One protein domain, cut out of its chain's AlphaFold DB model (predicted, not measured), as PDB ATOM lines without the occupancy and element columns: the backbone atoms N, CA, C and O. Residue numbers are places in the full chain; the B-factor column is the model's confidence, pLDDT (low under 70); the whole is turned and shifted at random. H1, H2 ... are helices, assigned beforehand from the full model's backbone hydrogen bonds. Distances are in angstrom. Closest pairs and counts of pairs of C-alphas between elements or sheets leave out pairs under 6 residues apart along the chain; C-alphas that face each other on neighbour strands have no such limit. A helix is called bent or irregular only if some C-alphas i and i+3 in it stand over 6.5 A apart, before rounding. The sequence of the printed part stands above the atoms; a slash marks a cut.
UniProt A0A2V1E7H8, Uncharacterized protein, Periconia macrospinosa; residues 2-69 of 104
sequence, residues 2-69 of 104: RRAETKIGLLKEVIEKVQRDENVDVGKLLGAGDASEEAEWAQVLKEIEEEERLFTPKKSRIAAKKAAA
ATOM      1  N   ARG A   2      15.619 -53.203 -56.182       83.94
ATOM      2  CA  ARG A   2      14.316 -52.754 -55.612       83.94
ATOM      3  C   ARG A   2      14.382 -52.286 -54.146       83.94
ATOM      4  O   ARG A   2      13.742 -51.311 -53.787       83.94
ATOM      5  N   ARG A   3      15.179 -52.957 -53.303       88.06
ATOM      6  CA  ARG A   3      15.374 -52.569 -51.890       88.06
ATOM      7  C   ARG A   3      16.050 -51.204 -51.745       88.06
ATOM      8  O   ARG A   3      15.606 -50.394 -50.938       88.06
ATOM      9  N   ALA A   4      17.080 -50.941 -52.548       91.69
ATOM     10  CA  ALA A   4      17.754 -49.647 -52.588       91.69
ATOM     11  C   ALA A   4      16.790 -48.539 -53.032       91.69
ATOM     12  O   ALA A   4      16.735 -47.494 -52.397       91.69
ATOM     13  N   GLU A   5      15.965 -48.786 -54.053       91.81
ATOM     14  CA  GLU A   5      14.938 -47.837 -54.511       91.81
ATOM     15  C   GLU A   5      13.933 -47.494 -53.400       91.81
ATOM     16  O   GLU A   5      13.620 -46.322 -53.199       91.81
ATOM     17  N   THR A   6      13.478 -48.489 -52.629       93.94
ATOM     18  CA  THR A   6      12.590 -48.266 -51.477       93.94
ATOM     19  C   THR A   6      13.264 -47.433 -50.385       93.94
ATOM     20  O   THR A   6      12.679 -46.456 -49.920       93.94
ATOM     21  N   LYS A   7      14.504 -47.767 -50.000       93.12
ATOM     22  CA  LYS A   7      15.262 -47.015 -48.983       93.12
ATOM     23  C   LYS A   7      15.583 -45.582 -49.449       93.12
ATOM     24  O   LYS A   7      15.527 -44.649 -48.653       93.12
ATOM     25  N   ILE A   8      15.831 -45.378 -50.745       94.81
ATOM     26  CA  ILE A   8      15.975 -44.045 -51.356       94.81
ATOM     27  C   ILE A   8      14.654 -43.267 -51.298       94.81
ATOM     28  O   ILE A   8      14.672 -42.071 -51.016       94.81
ATOM     29  N   GLY A   9      13.514 -43.917 -51.556       95.38
ATOM     30  CA  GLY A   9      12.190 -43.303 -51.409       95.38
ATOM     31  C   GLY A   9      11.955 -42.787 -49.990       95.38
ATOM     32  O   GLY A   9      11.645 -41.611 -49.813       95.38
ATOM     33  N   LEU A  10      12.234 -43.627 -48.990       94.75
ATOM     34  CA  LEU A  10      12.158 -43.254 -47.576       94.75
ATOM     35  C   LEU A  10      13.037 -42.033 -47.252       94.75
ATOM     36  O   LEU A  10      12.569 -41.087 -46.624       94.75
ATOM     37  N   LEU A  11      14.291 -42.008 -47.718       96.06
ATOM     38  CA  LEU A  11      15.186 -40.862 -47.505       96.06
ATOM     39  C   LEU A  11      14.645 -39.572 -48.119       96.06
ATOM     40  O   LEU A  11      14.739 -38.520 -47.492       96.06
ATOM     41  N   LYS A  12      14.075 -39.636 -49.326       96.81
ATOM     42  CA  LYS A  12      13.485 -38.458 -49.978       96.81
ATOM     43  C   LYS A  12      12.341 -37.882 -49.153       96.81
ATOM     44  O   LYS A  12      12.309 -36.675 -48.943       96.81
ATOM     45  N   GLU A  13      11.458 -38.729 -48.634       94.50
ATOM     46  CA  GLU A  13      10.357 -38.284 -47.775       94.50
ATOM     47  C   GLU A  13      10.861 -37.636 -46.482       94.50
ATOM     48  O   GLU A  13      10.337 -36.606 -46.060       94.50
ATOM     49  N   VAL A  14      11.886 -38.216 -45.852       94.88
ATOM     50  CA  VAL A  14      12.495 -37.645 -44.643       94.88
ATOM     51  C   VAL A  14      13.105 -36.276 -44.944       94.88
ATOM     52  O   VAL A  14      12.856 -35.326 -44.206       94.88
ATOM     53  N   ILE A  15      13.848 -36.150 -46.048       95.00
ATOM     54  CA  ILE A  15      14.442 -34.877 -46.479       95.00
ATOM     55  C   ILE A  15      13.357 -33.828 -46.726       95.00
ATOM     56  O   ILE A  15      13.493 -32.704 -46.253       95.00
ATOM     57  N   GLU A  16      12.272 -34.180 -47.420       95.88
ATOM     58  CA  GLU A  16      11.169 -33.248 -47.673       95.88
ATOM     59  C   GLU A  16      10.542 -32.720 -46.382       95.88
ATOM     60  O   GLU A  16      10.251 -31.530 -46.289       95.88
ATOM     61  N   LYS A  17      10.343 -33.579 -45.377       94.19
ATOM     62  CA  LYS A  17       9.775 -33.156 -44.092       94.19
ATOM     63  C   LYS A  17      10.727 -32.241 -43.325       94.19
ATOM     64  O   LYS A  17      10.304 -31.202 -42.827       94.19
ATOM     65  N   VAL A  18      12.017 -32.581 -43.294       94.31
ATOM     66  CA  VAL A  18      13.051 -31.744 -42.660       94.31
ATOM     67  C   VAL A  18      13.144 -30.377 -43.344       94.31
ATOM     68  O   VAL A  18      13.242 -29.360 -42.672       94.31
ATOM     69  N   GLN A  19      13.050 -30.326 -44.676       94.19
ATOM     70  CA  GLN A  19      13.044 -29.067 -45.431       94.19
ATOM     71  C   GLN A  19      11.808 -28.196 -45.174       94.19
ATOM     72  O   GLN A  19      11.858 -26.994 -45.416       94.19
ATOM     73  N   ARG A  20      10.700 -28.784 -44.715       94.56
ATOM     74  CA  ARG A  20       9.476 -28.065 -44.333       94.56
ATOM     75  C   ARG A  20       9.502 -27.567 -42.882       94.56
ATOM     76  O   ARG A  20       8.467 -27.119 -42.397       94.56
ATOM     77  N   ASP A  21      10.647 -27.666 -42.201       92.19
ATOM     78  CA  ASP A  21      10.803 -27.379 -40.769       92.19
ATOM     79  C   ASP A  21       9.830 -28.188 -39.882       92.19
ATOM     80  O   ASP A  21       9.487 -27.791 -38.765       92.19
ATOM     81  N   GLU A  22       9.378 -29.355 -40.358       88.88
ATOM     82  CA  GLU A  22       8.619 -30.283 -39.525       88.88
ATOM     83  C   GLU A  22       9.562 -30.897 -38.479       88.88
ATOM     84  O   GLU A  22      10.673 -31.335 -38.791       88.88
ATOM     85  N   ASN A  23       9.122 -30.954 -37.220       87.88
ATOM     86  CA  ASN A  23       9.899 -31.601 -36.168       87.88
ATOM     87  C   ASN A  23       9.812 -33.124 -36.337       87.88
ATOM     88  O   ASN A  23       8.831 -33.753 -35.933       87.88
ATOM     89  N   VAL A  24      10.826 -33.697 -36.984       90.06
ATOM     90  CA  VAL A  24      10.878 -35.112 -37.340       90.06
ATOM     91  C   VAL A  24      12.085 -35.790 -36.701       90.06
ATOM     92  O   VAL A  24      13.221 -35.350 -36.856       90.06
ATOM     93  N   ASP A  25      11.840 -36.916 -36.033       92.31
ATOM     94  CA  ASP A  25      12.893 -37.787 -35.511       92.31
ATOM     95  C   ASP A  25      13.485 -38.638 -36.646       92.31
ATOM     96  O   ASP A  25      12.999 -39.723 -36.977       92.31
ATOM     97  N   VAL A  26      14.529 -38.098 -37.277       93.44
ATOM     98  CA  VAL A  26      15.244 -38.726 -38.399       93.44
ATOM     99  C   VAL A  26      15.824 -40.082 -38.006       93.44
ATOM    100  O   VAL A  26      15.761 -41.019 -38.799       93.44
ATOM    101  N   GLY A  27      16.369 -40.196 -36.791       90.56
ATOM    102  CA  GLY A  27      16.988 -41.429 -36.316       90.56
ATOM    103  C   GLY A  27      15.960 -42.546 -36.262       90.56
ATOM    104  O   GLY A  27      16.124 -43.577 -36.908       90.56
ATOM    105  N   LYS A  28      14.835 -42.285 -35.599       92.31
ATOM    106  CA  LYS A  28      13.746 -43.255 -35.508       92.31
ATOM    107  C   LYS A  28      13.134 -43.605 -36.866       92.31
ATOM    108  O   LYS A  28      12.779 -44.756 -37.078       92.31
ATOM    109  N   LEU A  29      12.999 -42.645 -37.785       91.75
ATOM    110  CA  LEU A  29      12.432 -42.907 -39.117       91.75
ATOM    111  C   LEU A  29      13.345 -43.716 -40.036       91.75
ATOM    112  O   LEU A  29      12.849 -44.408 -40.921       91.75
ATOM    113  N   LEU A  30      14.659 -43.594 -39.865       93.50
ATOM    114  CA  LEU A  30      15.631 -44.361 -40.637       93.50
ATOM    115  C   LEU A  30      16.028 -45.670 -39.948       93.50
ATOM    116  O   LEU A  30      16.858 -46.392 -40.498       93.50
ATOM    117  N   GLY A  31      15.457 -45.972 -38.779       92.25
ATOM    118  CA  GLY A  31      15.766 -47.183 -38.025       92.25
ATOM    119  C   GLY A  31      17.079 -47.126 -37.254       92.25
ATOM    120  O   GLY A  31      17.608 -48.167 -36.878       92.25
ATOM    121  N   ALA A  32      17.635 -45.937 -37.021       91.31
ATOM    122  CA  ALA A  32      18.821 -45.786 -36.187       91.31
ATOM    123  C   ALA A  32      18.511 -46.251 -34.754       91.31
ATOM    124  O   ALA A  32      17.541 -45.799 -34.139       91.31
ATOM    125  N   GLY A  33      19.340 -47.151 -34.227       92.56
ATOM    126  CA  GLY A  33      19.109 -47.831 -32.954       92.56
ATOM    127  C   GLY A  33      18.316 -49.140 -33.061       92.56
ATOM    128  O   GLY A  33      18.212 -49.846 -32.057       92.56
ATOM    129  N   ASP A  34      17.804 -49.501 -34.243       94.88
ATOM    130  CA  ASP A  34      17.276 -50.837 -34.531       94.88
ATOM    131  C   ASP A  34      18.308 -51.647 -35.330       94.88
ATOM    132  O   ASP A  34      18.580 -51.386 -36.501       94.88
ATOM    133  N   ALA A  35      18.865 -52.679 -34.694       94.25
ATOM    134  CA  ALA A  35      19.893 -53.525 -35.293       94.25
ATOM    135  C   ALA A  35      19.438 -54.222 -36.589       94.25
ATOM    136  O   ALA A  35      20.264 -54.491 -37.462       94.25
ATOM    137  N   SER A  36      18.146 -54.531 -36.727       94.19
ATOM    138  CA  SER A  36      17.605 -55.137 -37.944       94.19
ATOM    139  C   SER A  36      17.582 -54.125 -39.081       94.19
ATOM    140  O   SER A  36      18.049 -54.420 -40.181       94.19
ATOM    141  N   GLU A  37      17.073 -52.920 -38.821       92.75
ATOM    142  CA  GLU A  37      17.011 -51.875 -39.842       92.75
ATOM    143  C   GLU A  37      18.410 -51.404 -40.254       92.75
ATOM    144  O   GLU A  37      18.681 -51.247 -41.447       92.75
ATOM    145  N   GLU A  38      19.335 -51.265 -39.303       95.88
ATOM    146  CA  GLU A  38      20.739 -50.947 -39.580       95.88
ATOM    147  C   GLU A  38      21.424 -52.027 -40.430       95.88
ATOM    148  O   GLU A  38      22.158 -51.707 -41.370       95.88
ATOM    149  N   ALA A  39      21.153 -53.308 -40.163       95.19
ATOM    150  CA  ALA A  39      21.671 -54.403 -40.977       95.19
ATOM    151  C   ALA A  39      21.131 -54.355 -42.417       95.19
ATOM    152  O   ALA A  39      21.876 -54.601 -43.370       95.19
ATOM    153  N   GLU A  40      19.859 -53.995 -42.601       94.06
ATOM    154  CA  GLU A  40      19.289 -53.787 -43.934       94.06
ATOM    155  C   GLU A  40      19.960 -52.625 -44.673       94.06
ATOM    156  O   GLU A  40      20.264 -52.750 -45.862       94.06
ATOM    157  N   TRP A  41      20.221 -51.509 -43.987       95.38
ATOM    158  CA  TRP A  41      20.952 -50.375 -44.556       95.38
ATOM    159  C   TRP A  41      22.373 -50.756 -44.968       95.38
ATOM    160  O   TRP A  41      22.794 -50.445 -46.084       95.38
ATOM    161  N   ALA A  42      23.090 -51.484 -44.110       95.12
ATOM    162  CA  ALA A  42      24.431 -51.975 -44.408       95.12
ATOM    163  C   ALA A  42      24.439 -52.891 -45.641       95.12
ATOM    164  O   ALA A  42      25.309 -52.774 -46.508       95.12
ATOM    165  N   GLN A  43      23.441 -53.768 -45.760       94.31
ATOM    166  CA  GLN A  43      23.299 -54.652 -46.912       94.31
ATOM    167  C   GLN A  43      23.018 -53.869 -48.202       94.31
ATOM    168  O   GLN A  43      23.621 -54.162 -49.232       94.31
ATOM    169  N   VAL A  44      22.155 -52.849 -48.155       94.81
ATOM    170  CA  VAL A  44      21.878 -51.987 -49.316       94.81
ATOM    171  C   VAL A  44      23.130 -51.232 -49.766       94.81
ATOM    172  O   VAL A  44      23.403 -51.176 -50.964       94.81
ATOM    173  N   LEU A  45      23.924 -50.697 -48.834       94.75
ATOM    174  CA  LEU A  45      25.189 -50.028 -49.162       94.75
ATOM    175  C   LEU A  45      26.187 -50.985 -49.822       94.75
ATOM    176  O   LEU A  45      26.806 -50.634 -50.826       94.75
ATOM    177  N   LYS A  46      26.300 -52.209 -49.300       94.12
ATOM    178  CA  LYS A  46      27.162 -53.246 -49.870       94.12
ATOM    179  C   LYS A  46      26.736 -53.636 -51.288       94.12
ATOM    180  O   LYS A  46      27.585 -53.739 -52.166       94.12
ATOM    181  N   GLU A  47      25.436 -53.817 -51.523       91.19
ATOM    182  CA  GLU A  47      24.897 -54.124 -52.857       91.19
ATOM    183  C   GLU A  47      25.235 -53.020 -53.872       91.19
ATOM    184  O   GLU A  47      25.660 -53.322 -54.988       91.19
ATOM    185  N   ILE A  48      25.106 -51.747 -53.476       91.31
ATOM    186  CA  ILE A  48      25.462 -50.602 -54.330       91.31
ATOM    187  C   ILE A  48      26.961 -50.607 -54.648       91.31
ATOM    188  O   ILE A  48      27.341 -50.419 -55.803       91.31
ATOM    189  N   GLU A  49      27.818 -50.851 -53.656       90.00
ATOM    190  CA  GLU A  49      29.268 -50.889 -53.859       90.00
ATOM    191  C   GLU A  49      29.692 -52.032 -54.798       90.00
ATOM    192  O   GLU A  49      30.549 -51.857 -55.669       90.00
ATOM    193  N   GLU A  50      29.098 -53.215 -54.639       90.12
ATOM    194  CA  GLU A  50      29.347 -54.366 -55.508       90.12
ATOM    195  C   GLU A  50      28.922 -54.080 -56.954       90.12
ATOM    196  O   GLU A  50      29.678 -54.368 -57.888       90.12
ATOM    197  N   GLU A  51      27.763 -53.452 -57.151       85.81
ATOM    198  CA  GLU A  51      27.289 -53.057 -58.476       85.81
ATOM    199  C   GLU A  51      28.171 -51.973 -59.103       85.81
ATOM    200  O   GLU A  51      28.574 -52.096 -60.262       85.81
ATOM    201  N   GLU A  52      28.567 -50.952 -58.338       84.50
ATOM    202  CA  GLU A  52      29.477 -49.917 -58.824       84.50
ATOM    203  C   GLU A  52      30.826 -50.521 -59.236       84.50
ATOM    204  O   GLU A  52      31.378 -50.157 -60.279       84.50
ATOM    205  N   ARG A  53      31.347 -51.499 -58.485       84.75
ATOM    206  CA  ARG A  53      32.585 -52.226 -58.827       84.75
ATOM    207  C   ARG A  53      32.470 -53.016 -60.129       84.75
ATOM    208  O   ARG A  53      33.481 -53.151 -60.828       84.75
ATOM    209  N   LEU A  54      31.286 -53.541 -60.433       81.50
ATOM    210  CA  LEU A  54      30.991 -54.276 -61.665       81.50
ATOM    211  C   LEU A  54      30.778 -53.332 -62.857       81.50
ATOM    212  O   LEU A  54      31.184 -53.659 -63.973       81.50
ATOM    213  N   PHE A  55      30.180 -52.163 -62.622       74.44
ATOM    214  CA  PHE A  55      29.764 -51.233 -63.671       74.44
ATOM    215  C   PHE A  55      30.779 -50.111 -63.961       74.44
ATOM    216  O   PHE A  55      30.726 -49.497 -65.028       74.44
ATOM    217  N   THR A  56      31.755 -49.847 -63.080       67.38
ATOM    218  CA  THR A  56      32.765 -48.806 -63.338       67.38
ATOM    219  C   THR A  56      33.766 -49.226 -64.427       67.38
ATOM    220  O   THR A  56      34.538 -50.176 -64.243       67.38
ATOM    221  N   PRO A  57      33.857 -48.495 -65.560       65.38
ATOM    222  CA  PRO A  57      34.876 -48.760 -66.569       65.38
ATOM    223  C   PRO A  57      36.272 -48.537 -65.972       65.38
ATOM    224  O   PRO A  57      36.497 -47.597 -65.215       65.38
ATOM    225  N   LYS A  58      37.262 -49.359 -66.353       61.94
ATOM    226  CA  LYS A  58      38.640 -49.332 -65.804       61.94
ATOM    227  C   LYS A  58      39.270 -47.926 -65.708       61.94
ATOM    228  O   LYS A  58      40.104 -47.702 -64.836       61.94
ATOM    229  N   LYS A  59      38.863 -46.979 -66.564       60.72
ATOM    230  CA  LYS A  59      39.331 -45.582 -66.561       60.72
ATOM    231  C   LYS A  59      38.812 -44.756 -65.368       60.72
ATOM    232  O   LYS A  59      39.586 -43.976 -64.820       60.72
ATOM    233  N   SER A  60      37.567 -44.948 -64.919       63.62
ATOM    234  CA  SER A  60      37.007 -44.209 -63.771       63.62
ATOM    235  C   SER A  60      37.599 -44.685 -62.440       63.62
ATOM    236  O   SER A  60      37.893 -43.868 -61.574       63.62
ATOM    237  N   ARG A  61      37.909 -45.983 -62.313       64.62
ATOM    238  CA  ARG A  61      38.613 -46.541 -61.142       64.62
ATOM    239  C   ARG A  61      40.017 -45.963 -60.945       64.62
ATOM    240  O   ARG A  61      40.440 -45.786 -59.807       64.62
ATOM    241  N   ILE A  62      40.749 -45.675 -62.025       64.31
ATOM    242  CA  ILE A  62      42.084 -45.052 -61.943       64.31
ATOM    243  C   ILE A  62      41.962 -43.586 -61.503       64.31
ATOM    244  O   ILE A  62      42.724 -43.150 -60.643       64.31
ATOM    245  N   ALA A  63      40.974 -42.851 -62.021       67.94
ATOM    246  CA  ALA A  63      40.710 -41.469 -61.615       67.94
ATOM    247  C   ALA A  63      40.267 -41.366 -60.143       67.94
ATOM    248  O   ALA A  63      40.802 -40.539 -59.410       67.94
ATOM    249  N   ALA A  64      39.378 -42.251 -59.679       67.75
ATOM    250  CA  ALA A  64      38.938 -42.297 -58.282       67.75
ATOM    251  C   ALA A  64      40.085 -42.644 -57.315       67.75
ATOM    252  O   ALA A  64      40.222 -42.018 -56.268       67.75
ATOM    253  N   LYS A  65      40.964 -43.590 -57.684       68.31
ATOM    254  CA  LYS A  65      42.170 -43.901 -56.896       68.31
ATOM    255  C   LYS A  65      43.152 -42.732 -56.832       68.31
ATOM    256  O   LYS A  65      43.748 -42.514 -55.784       68.31
ATOM    257  N   LYS A  66      43.305 -41.979 -57.925       66.25
ATOM    258  CA  LYS A  66      44.157 -40.785 -57.960       66.25
ATOM    259  C   LYS A  66      43.576 -39.657 -57.095       66.25
ATOM    260  O   LYS A  66      44.297 -39.097 -56.285       66.25
ATOM    261  N   ALA A  67      42.263 -39.426 -57.163       66.06
ATOM    262  CA  ALA A  67      41.573 -38.429 -56.340       66.06
ATOM    263  C   ALA A  67      41.548 -38.780 -54.839       66.06
ATOM    264  O   ALA A  67      41.580 -37.887 -53.998       66.06
ATOM    265  N   ALA A  68      41.508 -40.068 -54.480       66.06
ATOM    266  CA  ALA A  68      41.616 -40.511 -53.089       66.06
ATOM    267  C   ALA A  68      43.050 -40.397 -52.536       66.06
ATOM    268  O   ALA A  68      43.218 -40.126 -51.352       66.06
ATOM    269  N   ALA A  69      44.070 -40.568 -53.384       64.31
ATOM    270  CA  ALA A  69      45.476 -40.377 -53.018       64.31
ATOM    271  C   ALA A  69      45.893 -38.893 -52.944       64.31
ATOM    272  O   ALA A  69      46.877 -38.571 -52.288       64.31
TER     273      ALA A  69
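This is residues 2 to 69 of the 104 residues of an uncharacterized protein of Periconia macrospinosa (UniProt A0A2V1E7H8). One long helix, H3, makes the long axis of a loose, elongated model; the first turns of a second long helix, H1, meet it near its middle, and H1 runs off from there at a steep tilt. From the far end of H1 the chain folds back past the short H2, near H1, to the start of H3, while at the other end of H3 residues 54 to 60 and 62 to 69, of which 58 to 60 and 62 to 69 belong to H4, stick out as a free arm. The printed part has 68 residues with four named helices, in the order H1, H2, H3, H4, and no named strand; its class is all helix. It is only just loose, close to extended, with a radius of gyration of the C-alphas of 15.9 A and spans of 44 by 27 by 24 A.

H3, the longest helix, covers residues 35 to 55 and measures 30.1 A from first to last C-alpha; C-alpha 35 is at (19.893, -53.525, -35.293). H1 covers residues 2 to 19 and measures 25.8 A, beginning with C-alpha 2 at (14.316, -52.754, -55.612). H2 is the four residues 26 to 29. H4 covers residues 58 to 69, 17.0 A long, and ends with C-alpha 69 at (45.476, -40.377, -53.018). No helix is bent.

H3 touches H1, and their closest C-alphas, those of Val 44 and Ala 4, are 5.8 A apart. H3 touches H1 with residues 41 to 48 alone, and H1 touches H3 with residues 3 to 7 alone. The two helices run opposite ways at a steep tilt of 67 degrees. H1 and H2 are close but not clearly touching, the closest C-alphas being those of Val 14 and Val 26, 6.9 A apart. H2 and H3 are apart, though a tight link of 5 residues joins them. H4 touches no helix: it is apart from H1, H2 and H3. In H1 and H3 every O i to N i+4 pair is within hydrogen-bond range, in H4 7 of 8 are, and H2 is too short for such a pair.

The C-alphas farthest apart, those of Asn 23 and Lys 58, are 44.9 A from each other. Without the stretches that stand free, the body has 53 residues, spans 38 by 25 by 21 A and has a radius of gyration of 12.8 A. The printed part has no cut. The links H2 to H3 and H3 to H4 are tight, H1 to H2 is short, and no link is long. The mean pLDDT of the printed part is 86.5; residues 56 to 69 are under 70, and the mean for H4 is 65.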